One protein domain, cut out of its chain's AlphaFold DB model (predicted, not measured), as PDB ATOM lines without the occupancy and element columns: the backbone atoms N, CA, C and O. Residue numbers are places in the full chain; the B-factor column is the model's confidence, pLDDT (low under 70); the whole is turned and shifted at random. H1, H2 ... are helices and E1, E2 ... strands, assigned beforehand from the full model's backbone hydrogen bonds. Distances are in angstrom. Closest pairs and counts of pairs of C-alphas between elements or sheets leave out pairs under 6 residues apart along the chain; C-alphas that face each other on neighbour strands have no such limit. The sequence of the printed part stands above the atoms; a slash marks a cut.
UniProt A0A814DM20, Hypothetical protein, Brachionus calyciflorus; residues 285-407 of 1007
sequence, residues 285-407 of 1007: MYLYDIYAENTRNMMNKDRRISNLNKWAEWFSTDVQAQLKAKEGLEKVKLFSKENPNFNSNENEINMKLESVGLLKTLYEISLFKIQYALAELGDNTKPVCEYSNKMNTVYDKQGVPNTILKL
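This is residues 285 to 407 of the 1007 residues of the protein "Hypothetical protein" of Brachionus calyciflorus (UniProt A0A814DM20). A small antiparallel ribbon of two strands, E1 and E2, sits to one side of a long helical hairpin, H1 and H2, on the side of H2 that is away from H1. The two helices run side by side in opposite ways and make the longest axis; the first printed residues, 285 and 286, come back beside E2 and pair with it, and at the far end of the hairpin residues 338 to 343, the last residue of H1 and the first five of the link to H2, stick out. The printed part has 123 residues with two named helices and two named strands, in the order H1, H2, E1, E2, and its class is mostly helix. It is loose, with a radius of gyration of the C-alphas of 18.4 A and spans of 61 by 30 by 22 A.

Strand E1 is residues 391 to 395, 13.2 A from first to last C-alpha, and strand E2 is residues 401 to 406, 15.9 A. C-alpha 406, where E2 ends, is at (-18.284, 35.188, 8.847). Helix H1, the longest helix, is residues 301 to 338 and measures 55.3 A; its first C-alpha, 301, is at (10.969, 48.111, 4.233). Helix H2 is residues 346 to 377 and measures 46.9 A, ending with C-alpha 377 at (8.281, 44.310, 10.777).

E1 and E2 form an antiparallel hairpin, with 149 degrees between their directions. C-alphas 393 and 403 face each other at 4.0 A. N 392 and O 404 are within hydrogen-bond range at 2.8 A, and so are N 402 and O 394 at 2.8 A. Residues 285 to 286 pair with residues 404 to 405 of E2, antiparallel. H2 and E2 are apart. H1 is apart from both E1 and E2. H1 and H2 form a helical hairpin and touch, with 38 pairs of C-alphas within 8 A; the closest C-alphas are those of Val 319 and Lys 360, 5.5 A apart. Their lines stand at a shallow tilt of 21 degrees and run opposite ways. In H1 and H2 every O i to N i+4 pair is within hydrogen-bond range.

The outline is a rod, but only just, and the two C-alphas farthest apart, those of Met 298 and Asn 341, are 60.8 A apart. The C-alphas of Met 285 and Leu 407, the first and last printed residues, are 6.8 A apart. The printed part has no cut. The link from E1 to E2 is tight, that from H1 to H2 is short, and that from H2 to E1, 13 residues, is long. Residues 285 to 300, before H1, hold no named element. Residues 338 to 343, of which 338 belongs to H1, stand free. The mean pLDDT of the printed part is 83.5, and the residues under 70 are 340 to 345 and 379.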
ATOM      1  N   MET A 285     -18.799  39.443   5.787       85.88
ATOM      2  CA  MET A 285     -18.240  40.794   5.719       85.88
ATOM      3  C   MET A 285     -16.854  40.761   5.077       85.88
ATOM      4  O   MET A 285     -15.959  40.077   5.563       85.88
ATOM      5  N   TYR A 286     -16.664  41.532   4.012       86.88
ATOM      6  CA  TYR A 286     -15.391  41.635   3.298       86.88
ATOM      7  C   TYR A 286     -14.470  42.630   4.005       86.88
ATOM      8  O   TYR A 286     -14.847  43.785   4.196       86.88
ATOM      9  N   LEU A 287     -13.285  42.177   4.410       89.56
ATOM     10  CA  LEU A 287     -12.272  42.994   5.076       89.56
ATOM     11  C   LEU A 287     -11.333  43.638   4.051       89.56
ATOM     12  O   LEU A 287     -11.224  43.182   2.917       89.56
ATOM     13  N   TYR A 288     -10.624  44.695   4.452       90.56
ATOM     14  CA  TYR A 288      -9.623  45.306   3.579       90.56
ATOM     15  C   TYR A 288      -8.355  44.445   3.524       90.56
ATOM     16  O   TYR A 288      -7.796  44.089   4.564       90.56
ATOM     17  N   ASP A 289      -7.890  44.149   2.311       88.31
ATOM     18  CA  ASP A 289      -6.620  43.476   2.023       88.31
ATOM     19  C   ASP A 289      -5.643  44.459   1.376       88.31
ATOM     20  O   ASP A 289      -5.829  44.907   0.240       88.31
ATOM     21  N   ILE A 290      -4.594  44.842   2.105       89.00
ATOM     22  CA  ILE A 290      -3.641  45.861   1.651       89.00
ATOM     23  C   ILE A 290      -2.355  45.185   1.192       89.00
ATOM     24  O   ILE A 290      -1.710  44.473   1.950       89.00
ATOM     25  N   TYR A 291      -1.883  45.490  -0.020       86.94
ATOM     26  CA  TYR A 291      -0.679  44.866  -0.594       86.94
ATOM     27  C   TYR A 291       0.560  44.903   0.327       86.94
ATOM     28  O   TYR A 291       1.377  43.981   0.318       86.94
ATOM     29  N   ALA A 292       0.713  45.974   1.113       86.31
ATOM     30  CA  ALA A 292       1.821  46.163   2.045       86.31
ATOM     31  C   ALA A 292       1.760  45.248   3.286       86.31
ATOM     32  O   ALA A 292       2.803  45.054   3.912       86.31
ATOM     33  N   GLU A 293       0.589  44.688   3.621       85.81
ATOM     34  CA  GLU A 293       0.356  43.867   4.821       85.81
ATOM     35  C   GLU A 293       1.064  42.511   4.738       85.81
ATOM     36  O   GLU A 293       1.587  42.008   5.727       85.81
ATOM     37  N   ASN A 294       1.157  41.942   3.532       83.75
ATOM     38  CA  ASN A 294       1.841  40.682   3.311       83.75
ATOM     39  C   ASN A 294       3.342  40.938   3.130       83.75
ATOM     40  O   ASN A 294       3.804  41.494   2.125       83.75
ATOM     41  N   THR A 295       4.128  40.502   4.111       78.06
ATOM     42  CA  THR A 295       5.585  40.680   4.134       78.06
ATOM     43  C   THR A 295       6.294  39.971   2.976       78.06
ATOM     44  O   THR A 295       7.372  40.418   2.574       78.06
ATOM     45  N   ARG A 296       5.665  38.945   2.379       80.38
ATOM     46  CA  ARG A 296       6.177  38.200   1.214       80.38
ATOM     47  C   ARG A 296       6.092  38.982  -0.096       80.38
ATOM     48  O   ARG A 296       6.817  38.665  -1.034       80.38
ATOM     49  N   ASN A 297       5.235  39.998  -0.170       84.56
ATOM     50  CA  ASN A 297       5.123  40.838  -1.359       84.56
ATOM     51  C   ASN A 297       6.404  41.665  -1.577       84.56
ATOM     52  O   ASN A 297       7.111  42.016  -0.630       84.56
ATOM     53  N   MET A 298       6.718  42.018  -2.825       80.38
ATOM     54  CA  MET A 298       7.919  42.801  -3.142       80.38
ATOM     55  C   MET A 298       7.715  44.284  -2.794       80.38
ATOM     56  O   MET A 298       7.105  45.046  -3.543       80.38
ATOM     57  N   MET A 299       8.240  44.722  -1.646       85.69
ATOM     58  CA  MET A 299       8.206  46.126  -1.220       85.69
ATOM     59  C   MET A 299       9.403  46.468  -0.319       85.69
ATOM     60  O   MET A 299       9.766  45.690   0.559       85.69
ATOM     61  N   ASN A 300      10.005  47.647  -0.522       89.38
ATOM     62  CA  ASN A 300      11.053  48.182   0.355       89.38
ATOM     63  C   ASN A 300      10.526  48.382   1.795       89.38
ATOM     64  O   ASN A 300       9.383  48.808   1.966       89.38
ATOM     65  N   LYS A 301      11.357  48.098   2.811       83.94
ATOM     66  CA  LYS A 301      10.969  48.111   4.233       83.94
ATOM     67  C   LYS A 301      10.450  49.476   4.704       83.94
ATOM     68  O   LYS A 301       9.360  49.530   5.266       83.94
ATOM     69  N   ASP A 302      11.159  50.564   4.413       84.44
ATOM     70  CA  ASP A 302      10.767  51.914   4.844       84.44
ATOM     71  C   ASP A 302       9.482  52.365   4.140       84.44
ATOM     72  O   ASP A 302       8.572  52.921   4.759       84.44
ATOM     73  N   ARG A 303       9.346  52.025   2.849       88.19
ATOM     74  CA  ARG A 303       8.121  52.284   2.077       88.19
ATOM     75  C   ARG A 303       6.929  51.473   2.592       88.19
ATOM     76  O   ARG A 303       5.816  51.993   2.614       88.19
ATOM     77  N   ARG A 304       7.146  50.222   3.010       90.94
ATOM     78  CA  ARG A 304       6.116  49.358   3.603       90.94
ATOM     79  C   ARG A 304       5.626  49.923   4.931       90.94
ATOM     80  O   ARG A 304       4.422  50.066   5.099       90.94
ATOM     81  N   ILE A 305       6.541  50.300   5.824       86.56
ATOM     82  CA  ILE A 305       6.197  50.899   7.122       86.56
ATOM     83  C   ILE A 305       5.438  52.218   6.921       86.56
ATOM     84  O   ILE A 305       4.384  52.412   7.520       86.56
ATOM     85  N   SER A 306       5.908  53.089   6.022       88.50
ATOM     86  CA  SER A 306       5.210  54.339   5.690       88.50
ATOM     87  C   SER A 306       3.798  54.096   5.132       88.50
ATOM     88  O   SER A 306       2.854  54.774   5.537       88.50
ATOM     89  N   ASN A 307       3.622  53.103   4.250       90.81
ATOM     90  CA  ASN A 307       2.313  52.767   3.683       90.81
ATOM     91  C   ASN A 307       1.351  52.185   4.728       90.81
ATOM     92  O   ASN A 307       0.202  52.612   4.794       90.81
ATOM     93  N   LEU A 308       1.821  51.251   5.557       89.50
ATOM     94  CA  LEU A 308       1.016  50.647   6.617       89.50
ATOM     95  C   LEU A 308       0.614  51.677   7.680       89.50
ATOM     96  O   LEU A 308      -0.547  51.704   8.069       89.50
ATOM     97  N   ASN A 309       1.516  52.579   8.085       89.75
ATOM     98  CA  ASN A 309       1.179  53.660   9.019       89.75
ATOM     99  C   ASN A 309       0.109  54.600   8.453       89.75
ATOM    100  O   ASN A 309      -0.813  54.975   9.171       89.75
ATOM    101  N   LYS A 310       0.180  54.923   7.155       92.56
ATOM    102  CA  LYS A 310      -0.844  55.729   6.479       92.56
ATOM    103  C   LYS A 310      -2.224  55.062   6.521       92.56
ATOM    104  O   LYS A 310      -3.213  55.714   6.832       92.56
ATOM    105  N   TRP A 311      -2.302  53.767   6.212       92.75
ATOM    106  CA  TRP A 311      -3.571  53.036   6.273       92.75
ATOM    107  C   TRP A 311      -4.070  52.831   7.712       92.75
ATOM    108  O   TRP A 311      -5.275  52.889   7.948       92.75
ATOM    109  N   ALA A 312      -3.168  52.650   8.682       89.06
ATOM    110  CA  ALA A 312      -3.525  52.598  10.098       89.06
ATOM    111  C   ALA A 312      -4.136  53.924  10.580       89.06
ATOM    112  O   ALA A 312      -5.125  53.915  11.311       89.06
ATOM    113  N   GLU A 313      -3.585  55.061  10.150       91.06
ATOM    114  CA  GLU A 313      -4.119  56.391  10.457       91.06
ATOM    115  C   GLU A 313      -5.515  56.599   9.849       91.06
ATOM    116  O   GLU A 313      -6.420  57.086  10.532       91.06
ATOM    117  N   TRP A 314      -5.718  56.168   8.599       93.38
ATOM    118  CA  TRP A 314      -7.030  56.200   7.947       93.38
ATOM    119  C   TRP A 314      -8.068  55.373   8.702       93.38
ATOM    120  O   TRP A 314      -9.071  55.932   9.139       93.38
ATOM    121  N   PHE A 315      -7.805  54.089   8.964       93.25
ATOM    122  CA  PHE A 315      -8.768  53.265   9.696       93.25
ATOM    123  C   PHE A 315      -8.982  53.740  11.134       93.25
ATOM    124  O   PHE A 315     -10.104  53.687  11.624       93.25
ATOM    125  N   SER A 316      -7.956  54.260  11.814       90.38
ATOM    126  CA  SER A 316      -8.131  54.851  13.144       90.38
ATOM    127  C   SER A 316      -9.063  56.069  13.104       90.38
ATOM    128  O   SER A 316      -9.957  56.189  13.944       90.38
ATOM    129  N   THR A 317      -8.917  56.928  12.091       92.38
ATOM    130  CA  THR A 317      -9.808  58.077  11.869       92.38
ATOM    131  C   THR A 317     -11.237  57.625  11.569       92.38
ATOM    132  O   THR A 317     -12.182  58.153  12.160       92.38
ATOM    133  N   ASP A 318     -11.402  56.614  10.716       92.38
ATOM    134  CA  ASP A 318     -12.711  56.071  10.353       92.38
ATOM    135  C   ASP A 318     -13.415  55.423  11.552       92.38
ATOM    136  O   ASP A 318     -14.601  55.669  11.774       92.38
ATOM    137  N   VAL A 319     -12.694  54.676  12.398       90.56
ATOM    138  CA  VAL A 319     -13.235  54.128  13.657       90.56
ATOM    139  C   VAL A 319     -13.738  55.249  14.568       90.56
ATOM    140  O   VAL A 319     -14.848  55.161  15.095       90.56
ATOM    141  N   GLN A 320     -12.969  56.331  14.727       88.88
ATOM    142  CA  GLN A 320     -13.387  57.485  15.532       88.88
ATOM    143  C   GLN A 320     -14.601  58.207  14.933       88.88
ATOM    144  O   GLN A 320     -15.473  58.672  15.672       88.88
ATOM    145  N   ALA A 321     -14.699  58.282  13.605       90.44
ATOM    146  CA  ALA A 321     -15.871  58.826  12.927       90.44
ATOM    147  C   ALA A 321     -17.119  57.959  13.174       90.44
ATOM    148  O   ALA A 321     -18.171  58.500  13.522       90.44
ATOM    149  N   GLN A 322     -17.001  56.628  13.078       90.19
ATOM    150  CA  GLN A 322     -18.118  55.712  13.345       90.19
ATOM    151  C   GLN A 322     -18.538  55.707  14.820       90.19
ATOM    152  O   GLN A 322     -19.731  55.656  15.111       90.19
ATOM    153  N   LEU A 323     -17.595  55.829  15.761       89.44
ATOM    154  CA  LEU A 323     -17.900  55.986  17.188       89.44
ATOM    155  C   LEU A 323     -18.751  57.235  17.448       89.44
ATOM    156  O   LEU A 323     -19.809  57.139  18.069       89.44
ATOM    157  N   LYS A 324     -18.358  58.388  16.891       89.69
ATOM    158  CA  LYS A 324     -19.139  59.632  17.001       89.69
ATOM    159  C   LYS A 324     -20.516  59.515  16.348       89.69
ATOM    160  O   LYS A 324     -21.494  60.029  16.891       89.69
ATOM    161  N   ALA A 325     -20.609  58.842  15.200       88.25
ATOM    162  CA  ALA A 325     -21.883  58.594  14.528       88.25
ATOM    163  C   ALA A 325     -22.815  57.715  15.381       88.25
ATOM    164  O   ALA A 325     -23.998  58.032  15.521       88.25
ATOM    165  N   LYS A 326     -22.276  56.658  16.005       89.38
ATOM    166  CA  LYS A 326     -23.009  55.777  16.921       89.38
ATOM    167  C   LYS A 326     -23.523  56.542  18.142       89.38
ATOM    168  O   LYS A 326     -24.718  56.497  18.414       89.38
ATOM    169  N   GLU A 327     -22.662  57.307  18.814       88.94
ATOM    170  CA  GLU A 327     -23.050  58.145  19.959       88.94
ATOM    171  C   GLU A 327     -24.138  59.165  19.588       88.94
ATOM    172  O   GLU A 327     -25.059  59.419  20.366       88.94
ATOM    173  N   GLY A 328     -24.047  59.761  18.394       87.00
ATOM    174  CA  GLY A 328     -25.069  60.667  17.872       87.00
ATOM    175  C   GLY A 328     -26.425  59.976  17.712       87.00
ATOM    176  O   GLY A 328     -27.438  60.497  18.173       87.00
ATOM    177  N   LEU A 329     -26.444  58.780  17.115       86.12
ATOM    178  CA  LEU A 329     -27.663  57.988  16.930       86.12
ATOM    179  C   LEU A 329     -28.248  57.475  18.257       86.12
ATOM    180  O   LEU A 329     -29.468  57.470  18.416       86.12
ATOM    181  N   GLU A 330     -27.418  57.093  19.230       86.81
ATOM    182  CA  GLU A 330     -27.868  56.687  20.571       86.81
ATOM    183  C   GLU A 330     -28.516  57.847  21.331       86.81
ATOM    184  O   GLU A 330     -29.567  57.668  21.949       86.81
ATOM    185  N   LYS A 331     -27.960  59.061  21.218       86.94
ATOM    186  CA  LYS A 331     -28.574  60.280  21.768       86.94
ATOM    187  C   LYS A 331     -29.918  60.583  21.112       86.94
ATOM    188  O   LYS A 331     -30.863  60.915  21.818       86.94
ATOM    189  N   VAL A 332     -30.030  60.423  19.789       83.69
ATOM    190  CA  VAL A 332     -31.309  60.577  19.066       83.69
ATOM    191  C   VAL A 332     -32.325  59.524  19.519       83.69
ATOM    192  O   VAL A 332     -33.491  59.854  19.728       83.69
ATOM    193  N   LYS A 333     -31.894  58.277  19.738       82.88
ATOM    194  CA  LYS A 333     -32.751  57.202  20.259       82.88
ATOM    195  C   LYS A 333     -33.247  57.497  21.677       82.88
ATOM    196  O   LYS A 333     -34.430  57.312  21.953       82.88
ATOM    197  N   LEU A 334     -32.367  57.962  22.565       83.25
ATOM    198  CA  LEU A 334     -32.731  58.348  23.931       83.25
ATOM    199  C   LEU A 334     -33.694  59.546  23.926       83.25
ATOM    200  O   LEU A 334     -34.737  59.496  24.568       83.25
ATOM    201  N   PHE A 335     -33.401  60.563  23.113       80.94
ATOM    202  CA  PHE A 335     -34.249  61.744  22.953       80.94
ATOM    203  C   PHE A 335     -35.645  61.407  22.409       80.94
ATOM    204  O   PHE A 335     -36.636  61.961  22.883       80.94
ATOM    205  N   SER A 336     -35.737  60.476  21.450       75.44
ATOM    206  CA  SER A 336     -37.013  59.970  20.926       75.44
ATOM    207  C   SER A 336     -37.838  59.261  22.006       75.44
ATOM    208  O   SER A 336     -39.046  59.471  22.076       75.44
ATOM    209  N   LYS A 337     -37.200  58.487  22.898       74.75
ATOM    210  CA  LYS A 337     -37.888  57.843  24.031       74.75
ATOM    211  C   LYS A 337     -38.401  58.841  25.065       74.75
ATOM    212  O   LYS A 337     -39.449  58.613  25.661       74.75
ATOM    213  N   GLU A 338     -37.678  59.936  25.274       77.94
ATOM    214  CA  GLU A 338     -38.071  60.999  26.204       77.94
ATOM    215  C   GLU A 338     -39.169  61.918  25.634       77.94
ATOM    216  O   GLU A 338     -39.880  62.564  26.403       77.94
ATOM    217  N   ASN A 339     -39.360  61.955  24.306       76.38
ATOM    218  CA  ASN A 339     -40.297  62.860  23.629       76.38
ATOM    219  C   ASN A 339     -41.205  62.116  22.623       76.38
ATOM    220  O   ASN A 339     -40.907  62.099  21.427       76.38
ATOM    221  N   PRO A 340     -42.369  61.582  23.051       62.38
ATOM    222  CA  PRO A 340     -43.256  60.765  22.206       62.38
ATOM    223  C   PRO A 340     -43.853  61.479  20.979       62.38
ATOM    224  O   PRO A 340     -44.280  60.824  20.035       62.38
ATOM    225  N   ASN A 341     -43.888  62.818  20.977       64.19
ATOM    226  CA  ASN A 341     -44.356  63.623  19.839       64.19
ATOM    227  C   ASN A 341     -43.277  63.827  18.758       64.19
ATOM    228  O   ASN A 341     -43.553  64.417  17.712       64.19
ATOM    229  N   PHE A 342     -42.040  63.384  19.002       66.94
ATOM    230  CA  PHE A 342     -40.966  63.427  18.020       66.94
ATOM    231  C   PHE A 342     -41.138  62.257  17.045       66.94
ATOM    232  O   PHE A 342     -40.927  61.100  17.396       66.94
ATOM    233  N   ASN A 343     -41.558  62.562  15.814       56.22
ATOM    234  CA  ASN A 343     -41.843  61.567  14.781       56.22
ATOM    235  C   ASN A 343     -40.543  60.987  14.191       56.22
ATOM    236  O   ASN A 343     -40.151  61.321  13.074       56.22
ATOM    237  N   SER A 344     -39.844  60.153  14.960       61.34
ATOM    238  CA  SER A 344     -38.709  59.369  14.478       61.34
ATOM    239  C   SER A 344     -39.020  57.882  14.555       61.34
ATOM    240  O   SER A 344     -39.335  57.366  15.625       61.34
ATOM    241  N   ASN A 345     -38.890  57.183  13.426       69.38
ATOM    242  CA  ASN A 345     -39.055  55.735  13.371       69.38
ATOM    243  C   ASN A 345     -37.953  55.052  14.194       69.38
ATOM    244  O   ASN A 345     -36.808  54.958  13.748       69.38
ATOM    245  N   GLU A 346     -38.295  54.530  15.376       74.81
ATOM    246  CA  GLU A 346     -37.354  53.800  16.244       74.81
ATOM    247  C   GLU A 346     -36.683  52.638  15.490       74.81
ATOM    248  O   GLU A 346     -35.480  52.414  15.626       74.81
ATOM    249  N   ASN A 347     -37.427  51.967  14.605       74.31
ATOM    250  CA  ASN A 347     -36.899  50.919  13.729       74.31
ATOM    251  C   ASN A 347     -35.825  51.438  12.760       74.31
ATOM    252  O   ASN A 347     -34.819  50.769  12.544       74.31
ATOM    253  N   GLU A 348     -35.997  52.638  12.204       78.50
ATOM    254  CA  GLU A 348     -35.020  53.237  11.290       78.50
ATOM    255  C   GLU A 348     -33.729  53.612  12.025       78.50
ATOM    256  O   GLU A 348     -32.630  53.384  11.517       78.50
ATOM    257  N   ILE A 349     -33.851  54.131  13.249       82.81
ATOM    258  CA  ILE A 349     -32.700  54.436  14.105       82.81
ATOM    259  C   ILE A 349     -31.968  53.145  14.493       82.81
ATOM    260  O   ILE A 349     -30.741  53.103  14.432       82.81
ATOM    261  N   ASN A 350     -32.699  52.081  14.837       80.31
ATOM    262  CA  ASN A 350     -32.113  50.783  15.177       80.31
ATOM    263  C   ASN A 350     -31.353  50.160  13.996       80.31
ATOM    264  O   ASN A 350     -30.213  49.742  14.179       80.31
ATOM    265  N   MET A 351     -31.923  50.180  12.785       80.44
ATOM    266  CA  MET A 351     -31.231  49.703  11.579       80.44
ATOM    267  C   MET A 351     -29.962  50.518  11.280       80.44
ATOM    268  O   MET A 351     -28.926  49.958  10.924       80.44
ATOM    269  N   LYS A 352     -30.006  51.847  11.457       84.38
ATOM    270  CA  LYS A 352     -28.822  52.710  11.279       84.38
ATOM    271  C   LYS A 352     -27.747  52.442  12.333       84.38
ATOM    272  O   LYS A 352     -26.569  52.427  11.991       84.38
ATOM    273  N   LEU A 353     -28.134  52.211  13.590       85.00
ATOM    274  CA  LEU A 353     -27.206  51.846  14.667       85.00
ATOM    275  C   LEU A 353     -26.493  50.523  14.380       85.00
ATOM    276  O   LEU A 353     -25.278  50.437  14.559       85.00
ATOM    277  N   GLU A 354     -27.228  49.518  13.905       82.88
ATOM    278  CA  GLU A 354     -26.658  48.231  13.500       82.88
ATOM    279  C   GLU A 354     -25.678  48.400  12.331       82.88
ATOM    280  O   GLU A 354     -24.540  47.938  12.401       82.88
ATOM    281  N   SER A 355     -26.070  49.157  11.301       84.56
ATOM    282  CA  SER A 355     -25.220  49.447  10.142       84.56
ATOM    283  C   SER A 355     -23.910  50.157  10.523       84.56
ATOM    284  O   SER A 355     -22.834  49.731  10.097       84.56
ATOM    285  N   VAL A 356     -23.973  51.187  11.374       88.00
ATOM    286  CA  VAL A 356     -22.780  51.887  11.889       88.00
ATOM    287  C   VAL A 356     -21.910  50.945  12.730       88.00
ATOM    288  O   VAL A 356     -20.682  50.991  12.644       88.00
ATOM    289  N   GLY A 357     -22.525  50.052  13.513       86.38
ATOM    290  CA  GLY A 357     -21.823  49.029  14.289       86.38
ATOM    291  C   GLY A 357     -21.038  48.040  13.420       86.38
ATOM    292  O   GLY A 357     -19.867  47.769  13.705       86.38
ATOM    293  N   LEU A 358     -21.636  47.548  12.332       86.81
ATOM    294  CA  LEU A 358     -20.958  46.672  11.369       86.81
ATOM    295  C   LEU A 358     -19.791  47.391  10.679       86.81
ATOM    296  O   LEU A 358     -18.695  46.840  10.585       86.81
ATOM    297  N   LEU A 359     -19.984  48.647  10.268       89.06
ATOM    298  CA  LEU A 359     -18.941  49.428   9.601       89.06
ATOM    299  C   LEU A 359     -17.759  49.748  10.533       89.06
ATOM    300  O   LEU A 359     -16.599  49.644  10.136       89.06
ATOM    301  N   LYS A 360     -18.035  50.061  11.803       89.69
ATOM    302  CA  LYS A 360     -17.001  50.174  12.839       89.69
ATOM    303  C   LYS A 360     -16.208  48.870  12.972       89.69
ATOM    304  O   LYS A 360     -14.980  48.907  12.969       89.69
ATOM    305  N   THR A 361     -16.903  47.734  13.041       87.25
ATOM    306  CA  THR A 361     -16.281  46.404  13.167       87.25
ATOM    307  C   THR A 361     -15.361  46.099  11.980       87.25
ATOM    308  O   THR A 361     -14.243  45.622  12.178       87.25
ATOM    309  N   LEU A 362     -15.780  46.440  10.753       90.38
ATOM    310  CA  LEU A 362     -14.949  46.341   9.547       90.38
ATOM    311  C   LEU A 362     -13.624  47.102   9.701       90.38
ATOM    312  O   LEU A 362     -12.554  46.540   9.444       90.38
ATOM    313  N   TYR A 363     -13.681  48.369  10.119       91.75
ATOM    314  CA  TYR A 363     -12.489  49.208  10.245       91.75
ATOM    315  C   TYR A 363     -11.582  48.784  11.400       91.75
ATOM    316  O   TYR A 363     -10.367  48.775  11.230       91.75
ATOM    317  N   GLU A 364     -12.134  48.376  12.543       88.44
ATOM    318  CA  GLU A 364     -11.345  47.887  13.683       88.44
ATOM    319  C   GLU A 364     -10.581  46.609  13.343       88.44
ATOM    320  O   GLU A 364      -9.393  46.488  13.643       88.44
ATOM    321  N   ILE A 365     -11.240  45.671  12.662       88.50
ATOM    322  CA  ILE A 365     -10.605  44.429  12.228       88.50
ATOM    323  C   ILE A 365      -9.553  44.698  11.143       88.50
ATOM    324  O   ILE A 365      -8.464  44.121  11.168       88.50
ATOM    325  N   SER A 366      -9.842  45.600  10.207       89.62
ATOM    326  CA  SER A 366      -8.883  45.969   9.159       89.62
ATOM    327  C   SER A 366      -7.671  46.707   9.740       89.62
ATOM    328  O   SER A 366      -6.536  46.443   9.349       89.62
ATOM    329  N   LEU A 367      -7.878  47.564  10.746       89.75
ATOM    330  CA  LEU A 367      -6.808  48.203  11.515       89.75
ATOM    331  C   LEU A 367      -5.959  47.169  12.260       89.75
ATOM    332  O   LEU A 367      -4.732  47.254  12.230       89.75
ATOM    333  N   PHE A 368      -6.593  46.167  12.872       87.94
ATOM    334  CA  PHE A 368      -5.892  45.060  13.517       87.94
ATOM    335  C   PHE A 368      -4.974  44.312  12.540       87.94
ATOM    336  O   PHE A 368      -3.806  44.095  12.869       87.94
ATOM    337  N   LYS A 369      -5.450  43.974  11.328       89.00
ATOM    338  CA  LYS A 369      -4.624  43.321  10.291       89.00
ATOM    339  C   LYS A 369      -3.356  44.128   9.989       89.00
ATOM    340  O   LYS A 369      -2.259  43.570   9.943       89.00
ATOM    341  N   ILE A 370      -3.483  45.451   9.854       88.44
ATOM    342  CA  ILE A 370      -2.343  46.349   9.611       88.44
ATOM    343  C   ILE A 370      -1.397  46.398  10.808       88.44
ATOM    344  O   ILE A 370      -0.183  46.308  10.635       88.44
ATOM    345  N   GLN A 371      -1.928  46.564  12.020       86.88
ATOM    346  CA  GLN A 371      -1.121  46.638  13.239       86.88
ATOM    347  C   GLN A 371      -0.357  45.336  13.481       86.88
ATOM    348  O   GLN A 371       0.797  45.369  13.905       86.88
ATOM    349  N   TYR A 372      -0.963  44.197  13.143       87.12
ATOM    350  CA  TYR A 372      -0.300  42.902  13.154       87.12
ATOM    351  C   TYR A 372       0.867  42.862  12.157       87.12
ATOM    352  O   TYR A 372       1.981  42.509  12.539       87.12
ATOM    353  N   ALA A 373       0.652  43.300  10.910       85.31
ATOM    354  CA  ALA A 373       1.710  43.380   9.901       85.31
ATOM    355  C   ALA A 373       2.844  44.350  10.293       85.31
ATOM    356  O   ALA A 373       4.017  44.065  10.057       85.31
ATOM    357  N   LEU A 374       2.525  45.482  10.931       84.62
ATOM    358  CA  LEU A 374       3.513  46.420  11.478       84.62
ATOM    359  C   LEU A 374       4.324  45.798  12.623       84.62
ATOM    360  O   LEU A 374       5.541  45.979  12.668       84.62
ATOM    361  N   ALA A 375       3.674  45.042  13.513       84.06
ATOM    362  CA  ALA A 375       4.339  44.321  14.596       84.06
ATOM    363  C   ALA A 375       5.249  43.192  14.084       84.06
ATOM    364  O   ALA A 375       6.239  42.889  14.732       84.06
ATOM    365  N   GLU A 376       4.985  42.605  12.910       82.62
ATOM    366  CA  GLU A 376       5.909  41.646  12.278       82.62
ATOM    367  C   GLU A 376       7.177  42.287  11.691       82.62
ATOM    368  O   GLU A 376       8.178  41.601  11.487       82.62
ATOM    369  N   LEU A 377       7.156  43.591  11.394       81.12
ATOM    370  CA  LEU A 377       8.281  44.310  10.777       81.12
ATOM    371  C   LEU A 377       9.253  44.937  11.797       81.12
ATOM    372  O   LEU A 377      10.341  45.382  11.395       81.12
ATOM    373  N   GLY A 378       8.875  44.978  13.081       74.81
ATOM    374  CA  GLY A 378       9.661  45.491  14.213       74.81
ATOM    375  C   GLY A 378       9.586  44.579  15.449       74.81
ATOM    376  O   GLY A 378       8.951  43.538  15.399       74.81
ATOM    377  N   ASP A 379      10.204  44.968  16.570       59.28
ATOM    378  CA  ASP A 379      10.228  44.180  17.826       59.28
ATOM    379  C   ASP A 379       9.020  44.461  18.752       59.28
ATOM    380  O   ASP A 379       9.121  44.428  19.979       59.28
ATOM    381  N   ASN A 380       7.854  44.774  18.177       70.12
ATOM    382  CA  ASN A 380       6.657  45.121  18.948       70.12
ATOM    383  C   ASN A 380       5.818  43.885  19.299       70.12
ATOM    384  O   ASN A 380       5.794  42.886  18.580       70.12
ATOM    385  N   THR A 381       5.067  43.964  20.399       73.69
ATOM    386  CA  THR A 381       4.115  42.917  20.783       73.69
ATOM    387  C   THR A 381       2.983  42.821  19.758       73.69
ATOM    388  O   THR A 381       2.360  43.818  19.394       73.69
ATOM    389  N   LYS A 382       2.710  41.603  19.276       77.88
ATOM    390  CA  LYS A 382       1.626  41.358  18.319       77.88
ATOM    391  C   LYS A 382       0.268  41.631  18.984       77.88
ATOM    392  O   LYS A 382       0.028  41.103  20.073       77.88
ATOM    393  N   PRO A 383      -0.624  42.416  18.352       79.38
ATOM    394  CA  PRO A 383      -1.967  42.629  18.876       79.38
ATOM    395  C   PRO A 383      -2.771  41.320  18.835       79.38
ATOM    396  O   PRO A 383      -2.478  40.423  18.039       79.38
ATOM    397  N   VAL A 384      -3.817  41.221  19.660       76.12
ATOM    398  CA  VAL A 384      -4.751  40.081  19.696       76.12
ATOM    399  C   VAL A 384      -6.137  40.561  19.267       76.12
ATOM    400  O   VAL A 384      -6.607  41.581  19.761       76.12
ATOM    401  N   CYS A 385      -6.796  39.832  18.361       77.88
ATOM    402  CA  CYS A 385      -8.178  40.095  17.950       77.88
ATOM    403  C   CYS A 385      -9.046  38.862  18.195       77.88
ATOM    404  O   CYS A 385      -8.737  37.771  17.705       77.88
ATOM    405  N   GLU A 386     -10.159  39.053  18.900       72.38
ATOM    406  CA  GLU A 386     -11.129  38.003  19.238       72.38
ATOM    407  C   GLU A 386     -11.749  37.336  17.998       72.38
ATOM    408  O   GLU A 386     -12.099  36.157  18.022       72.38
ATOM    409  N   TYR A 387     -11.810  38.056  16.875       75.56
ATOM    410  CA  TYR A 387     -12.412  37.581  15.628       75.56
ATOM    411  C   TYR A 387     -11.442  36.866  14.690       75.56
ATOM    412  O   TYR A 387     -11.861  36.408  13.628       75.56
ATOM    413  N   SER A 388     -10.168  36.718  15.068       75.38
ATOM    414  CA  SER A 388      -9.142  36.108  14.205       75.38
ATOM    415  C   SER A 388      -9.536  34.703  13.728       75.38
ATOM    416  O   SER A 388      -9.317  34.359  12.572       75.38
ATOM    417  N   ASN A 389     -10.204  33.918  14.582       76.19
ATOM    418  CA  ASN A 389     -10.650  32.552  14.271       76.19
ATOM    419  C   ASN A 389     -11.872  32.493  13.332       76.19
ATOM    420  O   ASN A 389     -12.222  31.416  12.854       76.19
ATOM    421  N   LYS A 390     -12.539  33.628  13.089       78.25
ATOM    422  CA  LYS A 390     -13.690  33.760  12.181       78.25
ATOM    423  C   LYS A 390     -13.312  34.398  10.835       78.25
ATOM    424  O   LYS A 390     -14.175  34.517   9.963       78.25
ATOM    425  N   MET A 391     -12.054  34.815  10.667       83.75
ATOM    426  CA  MET A 391     -11.538  35.365   9.415       83.75
ATOM    427  C   MET A 391     -11.041  34.239   8.515       83.75
ATOM    428  O   MET A 391     -10.247  33.398   8.931       83.75
ATOM    429  N   ASN A 392     -11.478  34.241   7.262       83.12
ATOM    430  CA  ASN A 392     -11.005  33.315   6.248       83.12
ATOM    431  C   ASN A 392     -10.475  34.105   5.054       83.12
ATOM    432  O   ASN A 392     -11.188  34.936   4.504       83.12
ATOM    433  N   THR A 393      -9.231  33.849   4.652       84.62
ATOM    434  CA  THR A 393      -8.646  34.487   3.465       84.62
ATOM    435  C   THR A 393      -8.660  33.508   2.310       84.62
ATOM    436  O   THR A 393      -8.008  32.467   2.363       84.62
ATOM    437  N   VAL A 394      -9.389  33.861   1.259       83.31
ATOM    438  CA  VAL A 394      -9.431  33.113   0.005       83.31
ATOM    439  C   VAL A 394      -8.628  33.885  -1.028       83.31
ATOM    440  O   VAL A 394      -8.731  35.101  -1.106       83.31
ATOM    441  N   TYR A 395      -7.817  33.192  -1.818       83.88
ATOM    442  CA  TYR A 395      -7.071  33.815  -2.907       83.88
ATOM    443  C   TYR A 395      -7.828  33.606  -4.212       83.88
ATOM    444  O   TYR A 395      -8.289  32.495  -4.493       83.88
ATOM    445  N   ASP A 396      -7.969  34.667  -4.999       82.31
ATOM    446  CA  ASP A 396      -8.559  34.556  -6.327       82.31
ATOM    447  C   ASP A 396      -7.618  33.830  -7.311       82.31
ATOM    448  O   ASP A 396      -6.487  33.449  -6.989       82.31
ATOM    449  N   LYS A 397      -8.084  33.619  -8.548       80.44
ATOM    450  CA  LYS A 397      -7.304  32.925  -9.589       80.44
ATOM    451  C   LYS A 397      -6.026  33.683  -9.983       80.44
ATOM    452  O   LYS A 397      -5.154  33.097 -10.617       80.44
ATOM    453  N   GLN A 398      -5.928  34.963  -9.634       80.25
ATOM    454  CA  GLN A 398      -4.806  35.859  -9.886       80.25
ATOM    455  C   GLN A 398      -3.869  35.966  -8.666       80.25
ATOM    456  O   GLN A 398      -2.832  36.625  -8.752       80.25
ATOM    457  N   GLY A 399      -4.187  35.285  -7.559       75.06
ATOM    458  CA  GLY A 399      -3.401  35.277  -6.326       75.06
ATOM    459  C   GLY A 399      -3.631  36.491  -5.422       75.06
ATOM    460  O   GLY A 399      -2.834  36.712  -4.511       75.06
ATOM    461  N   VAL A 400      -4.688  37.275  -5.650       81.06
ATOM    462  CA  VAL A 400      -5.075  38.397  -4.784       81.06
ATOM    463  C   VAL A 400      -5.840  37.850  -3.572       81.06
ATOM    464  O   VAL A 400      -6.782  37.074  -3.756       81.06
ATOM    465  N   PRO A 401      -5.442  38.200  -2.334       85.88
ATOM    466  CA  PRO A 401      -6.174  37.795  -1.141       85.88
ATOM    467  C   PRO A 401      -7.520  38.518  -1.047       85.88
ATOM    468  O   PRO A 401      -7.631  39.695  -1.384       85.88
ATOM    469  N   ASN A 402      -8.518  37.793  -0.560       86.19
ATOM    470  CA  ASN A 402      -9.822  38.293  -0.170       86.19
ATOM    471  C   ASN A 402     -10.168  37.712   1.207       86.19
ATOM    472  O   ASN A 402     -10.529  36.534   1.327       86.19
ATOM    473  N   THR A 403      -9.987  38.503   2.261       89.62
ATOM    474  CA  THR A 403     -10.343  38.117   3.623       89.62
ATOM    475  C   THR A 403     -11.809  38.429   3.897       89.62
ATOM    476  O   THR A 403     -12.228  39.584   3.915       89.62
ATOM    477  N   ILE A 404     -12.576  37.392   4.224       88.06
ATOM    478  CA  ILE A 404     -13.952  37.502   4.704       88.06
ATOM    479  C   ILE A 404     -14.032  37.192   6.199       88.06
ATOM    480  O   ILE A 404     -13.344  36.305   6.708       88.06
ATOM    481  N   LEU A 405     -14.905  37.900   6.904       85.69
ATOM    482  CA  LEU A 405     -15.348  37.572   8.250       85.69
ATOM    483  C   LEU A 405     -16.755  36.978   8.171       85.69
ATOM    484  O   LEU A 405     -17.678  37.632   7.686       85.69
ATOM    485  N   LYS A 406     -16.940  35.762   8.690       81.44
ATOM    486  CA  LYS A 406     -18.284  35.188   8.847       81.44
ATOM    487  C   LYS A 406     -18.966  35.799  10.070       81.44
ATOM    488  O   LYS A 406     -18.477  35.643  11.189       81.44
ATOM    489  N   LEU A 407     -20.088  36.484   9.849       72.56
ATOM    490  CA  LEU A 407     -20.822  37.234  10.874       72.56
ATOM    491  C   LEU A 407     -21.750  36.362  11.741       72.56
ATOM    492  O   LEU A 407     -22.340  36.887  12.679       72.56
TER     493      LEU A 407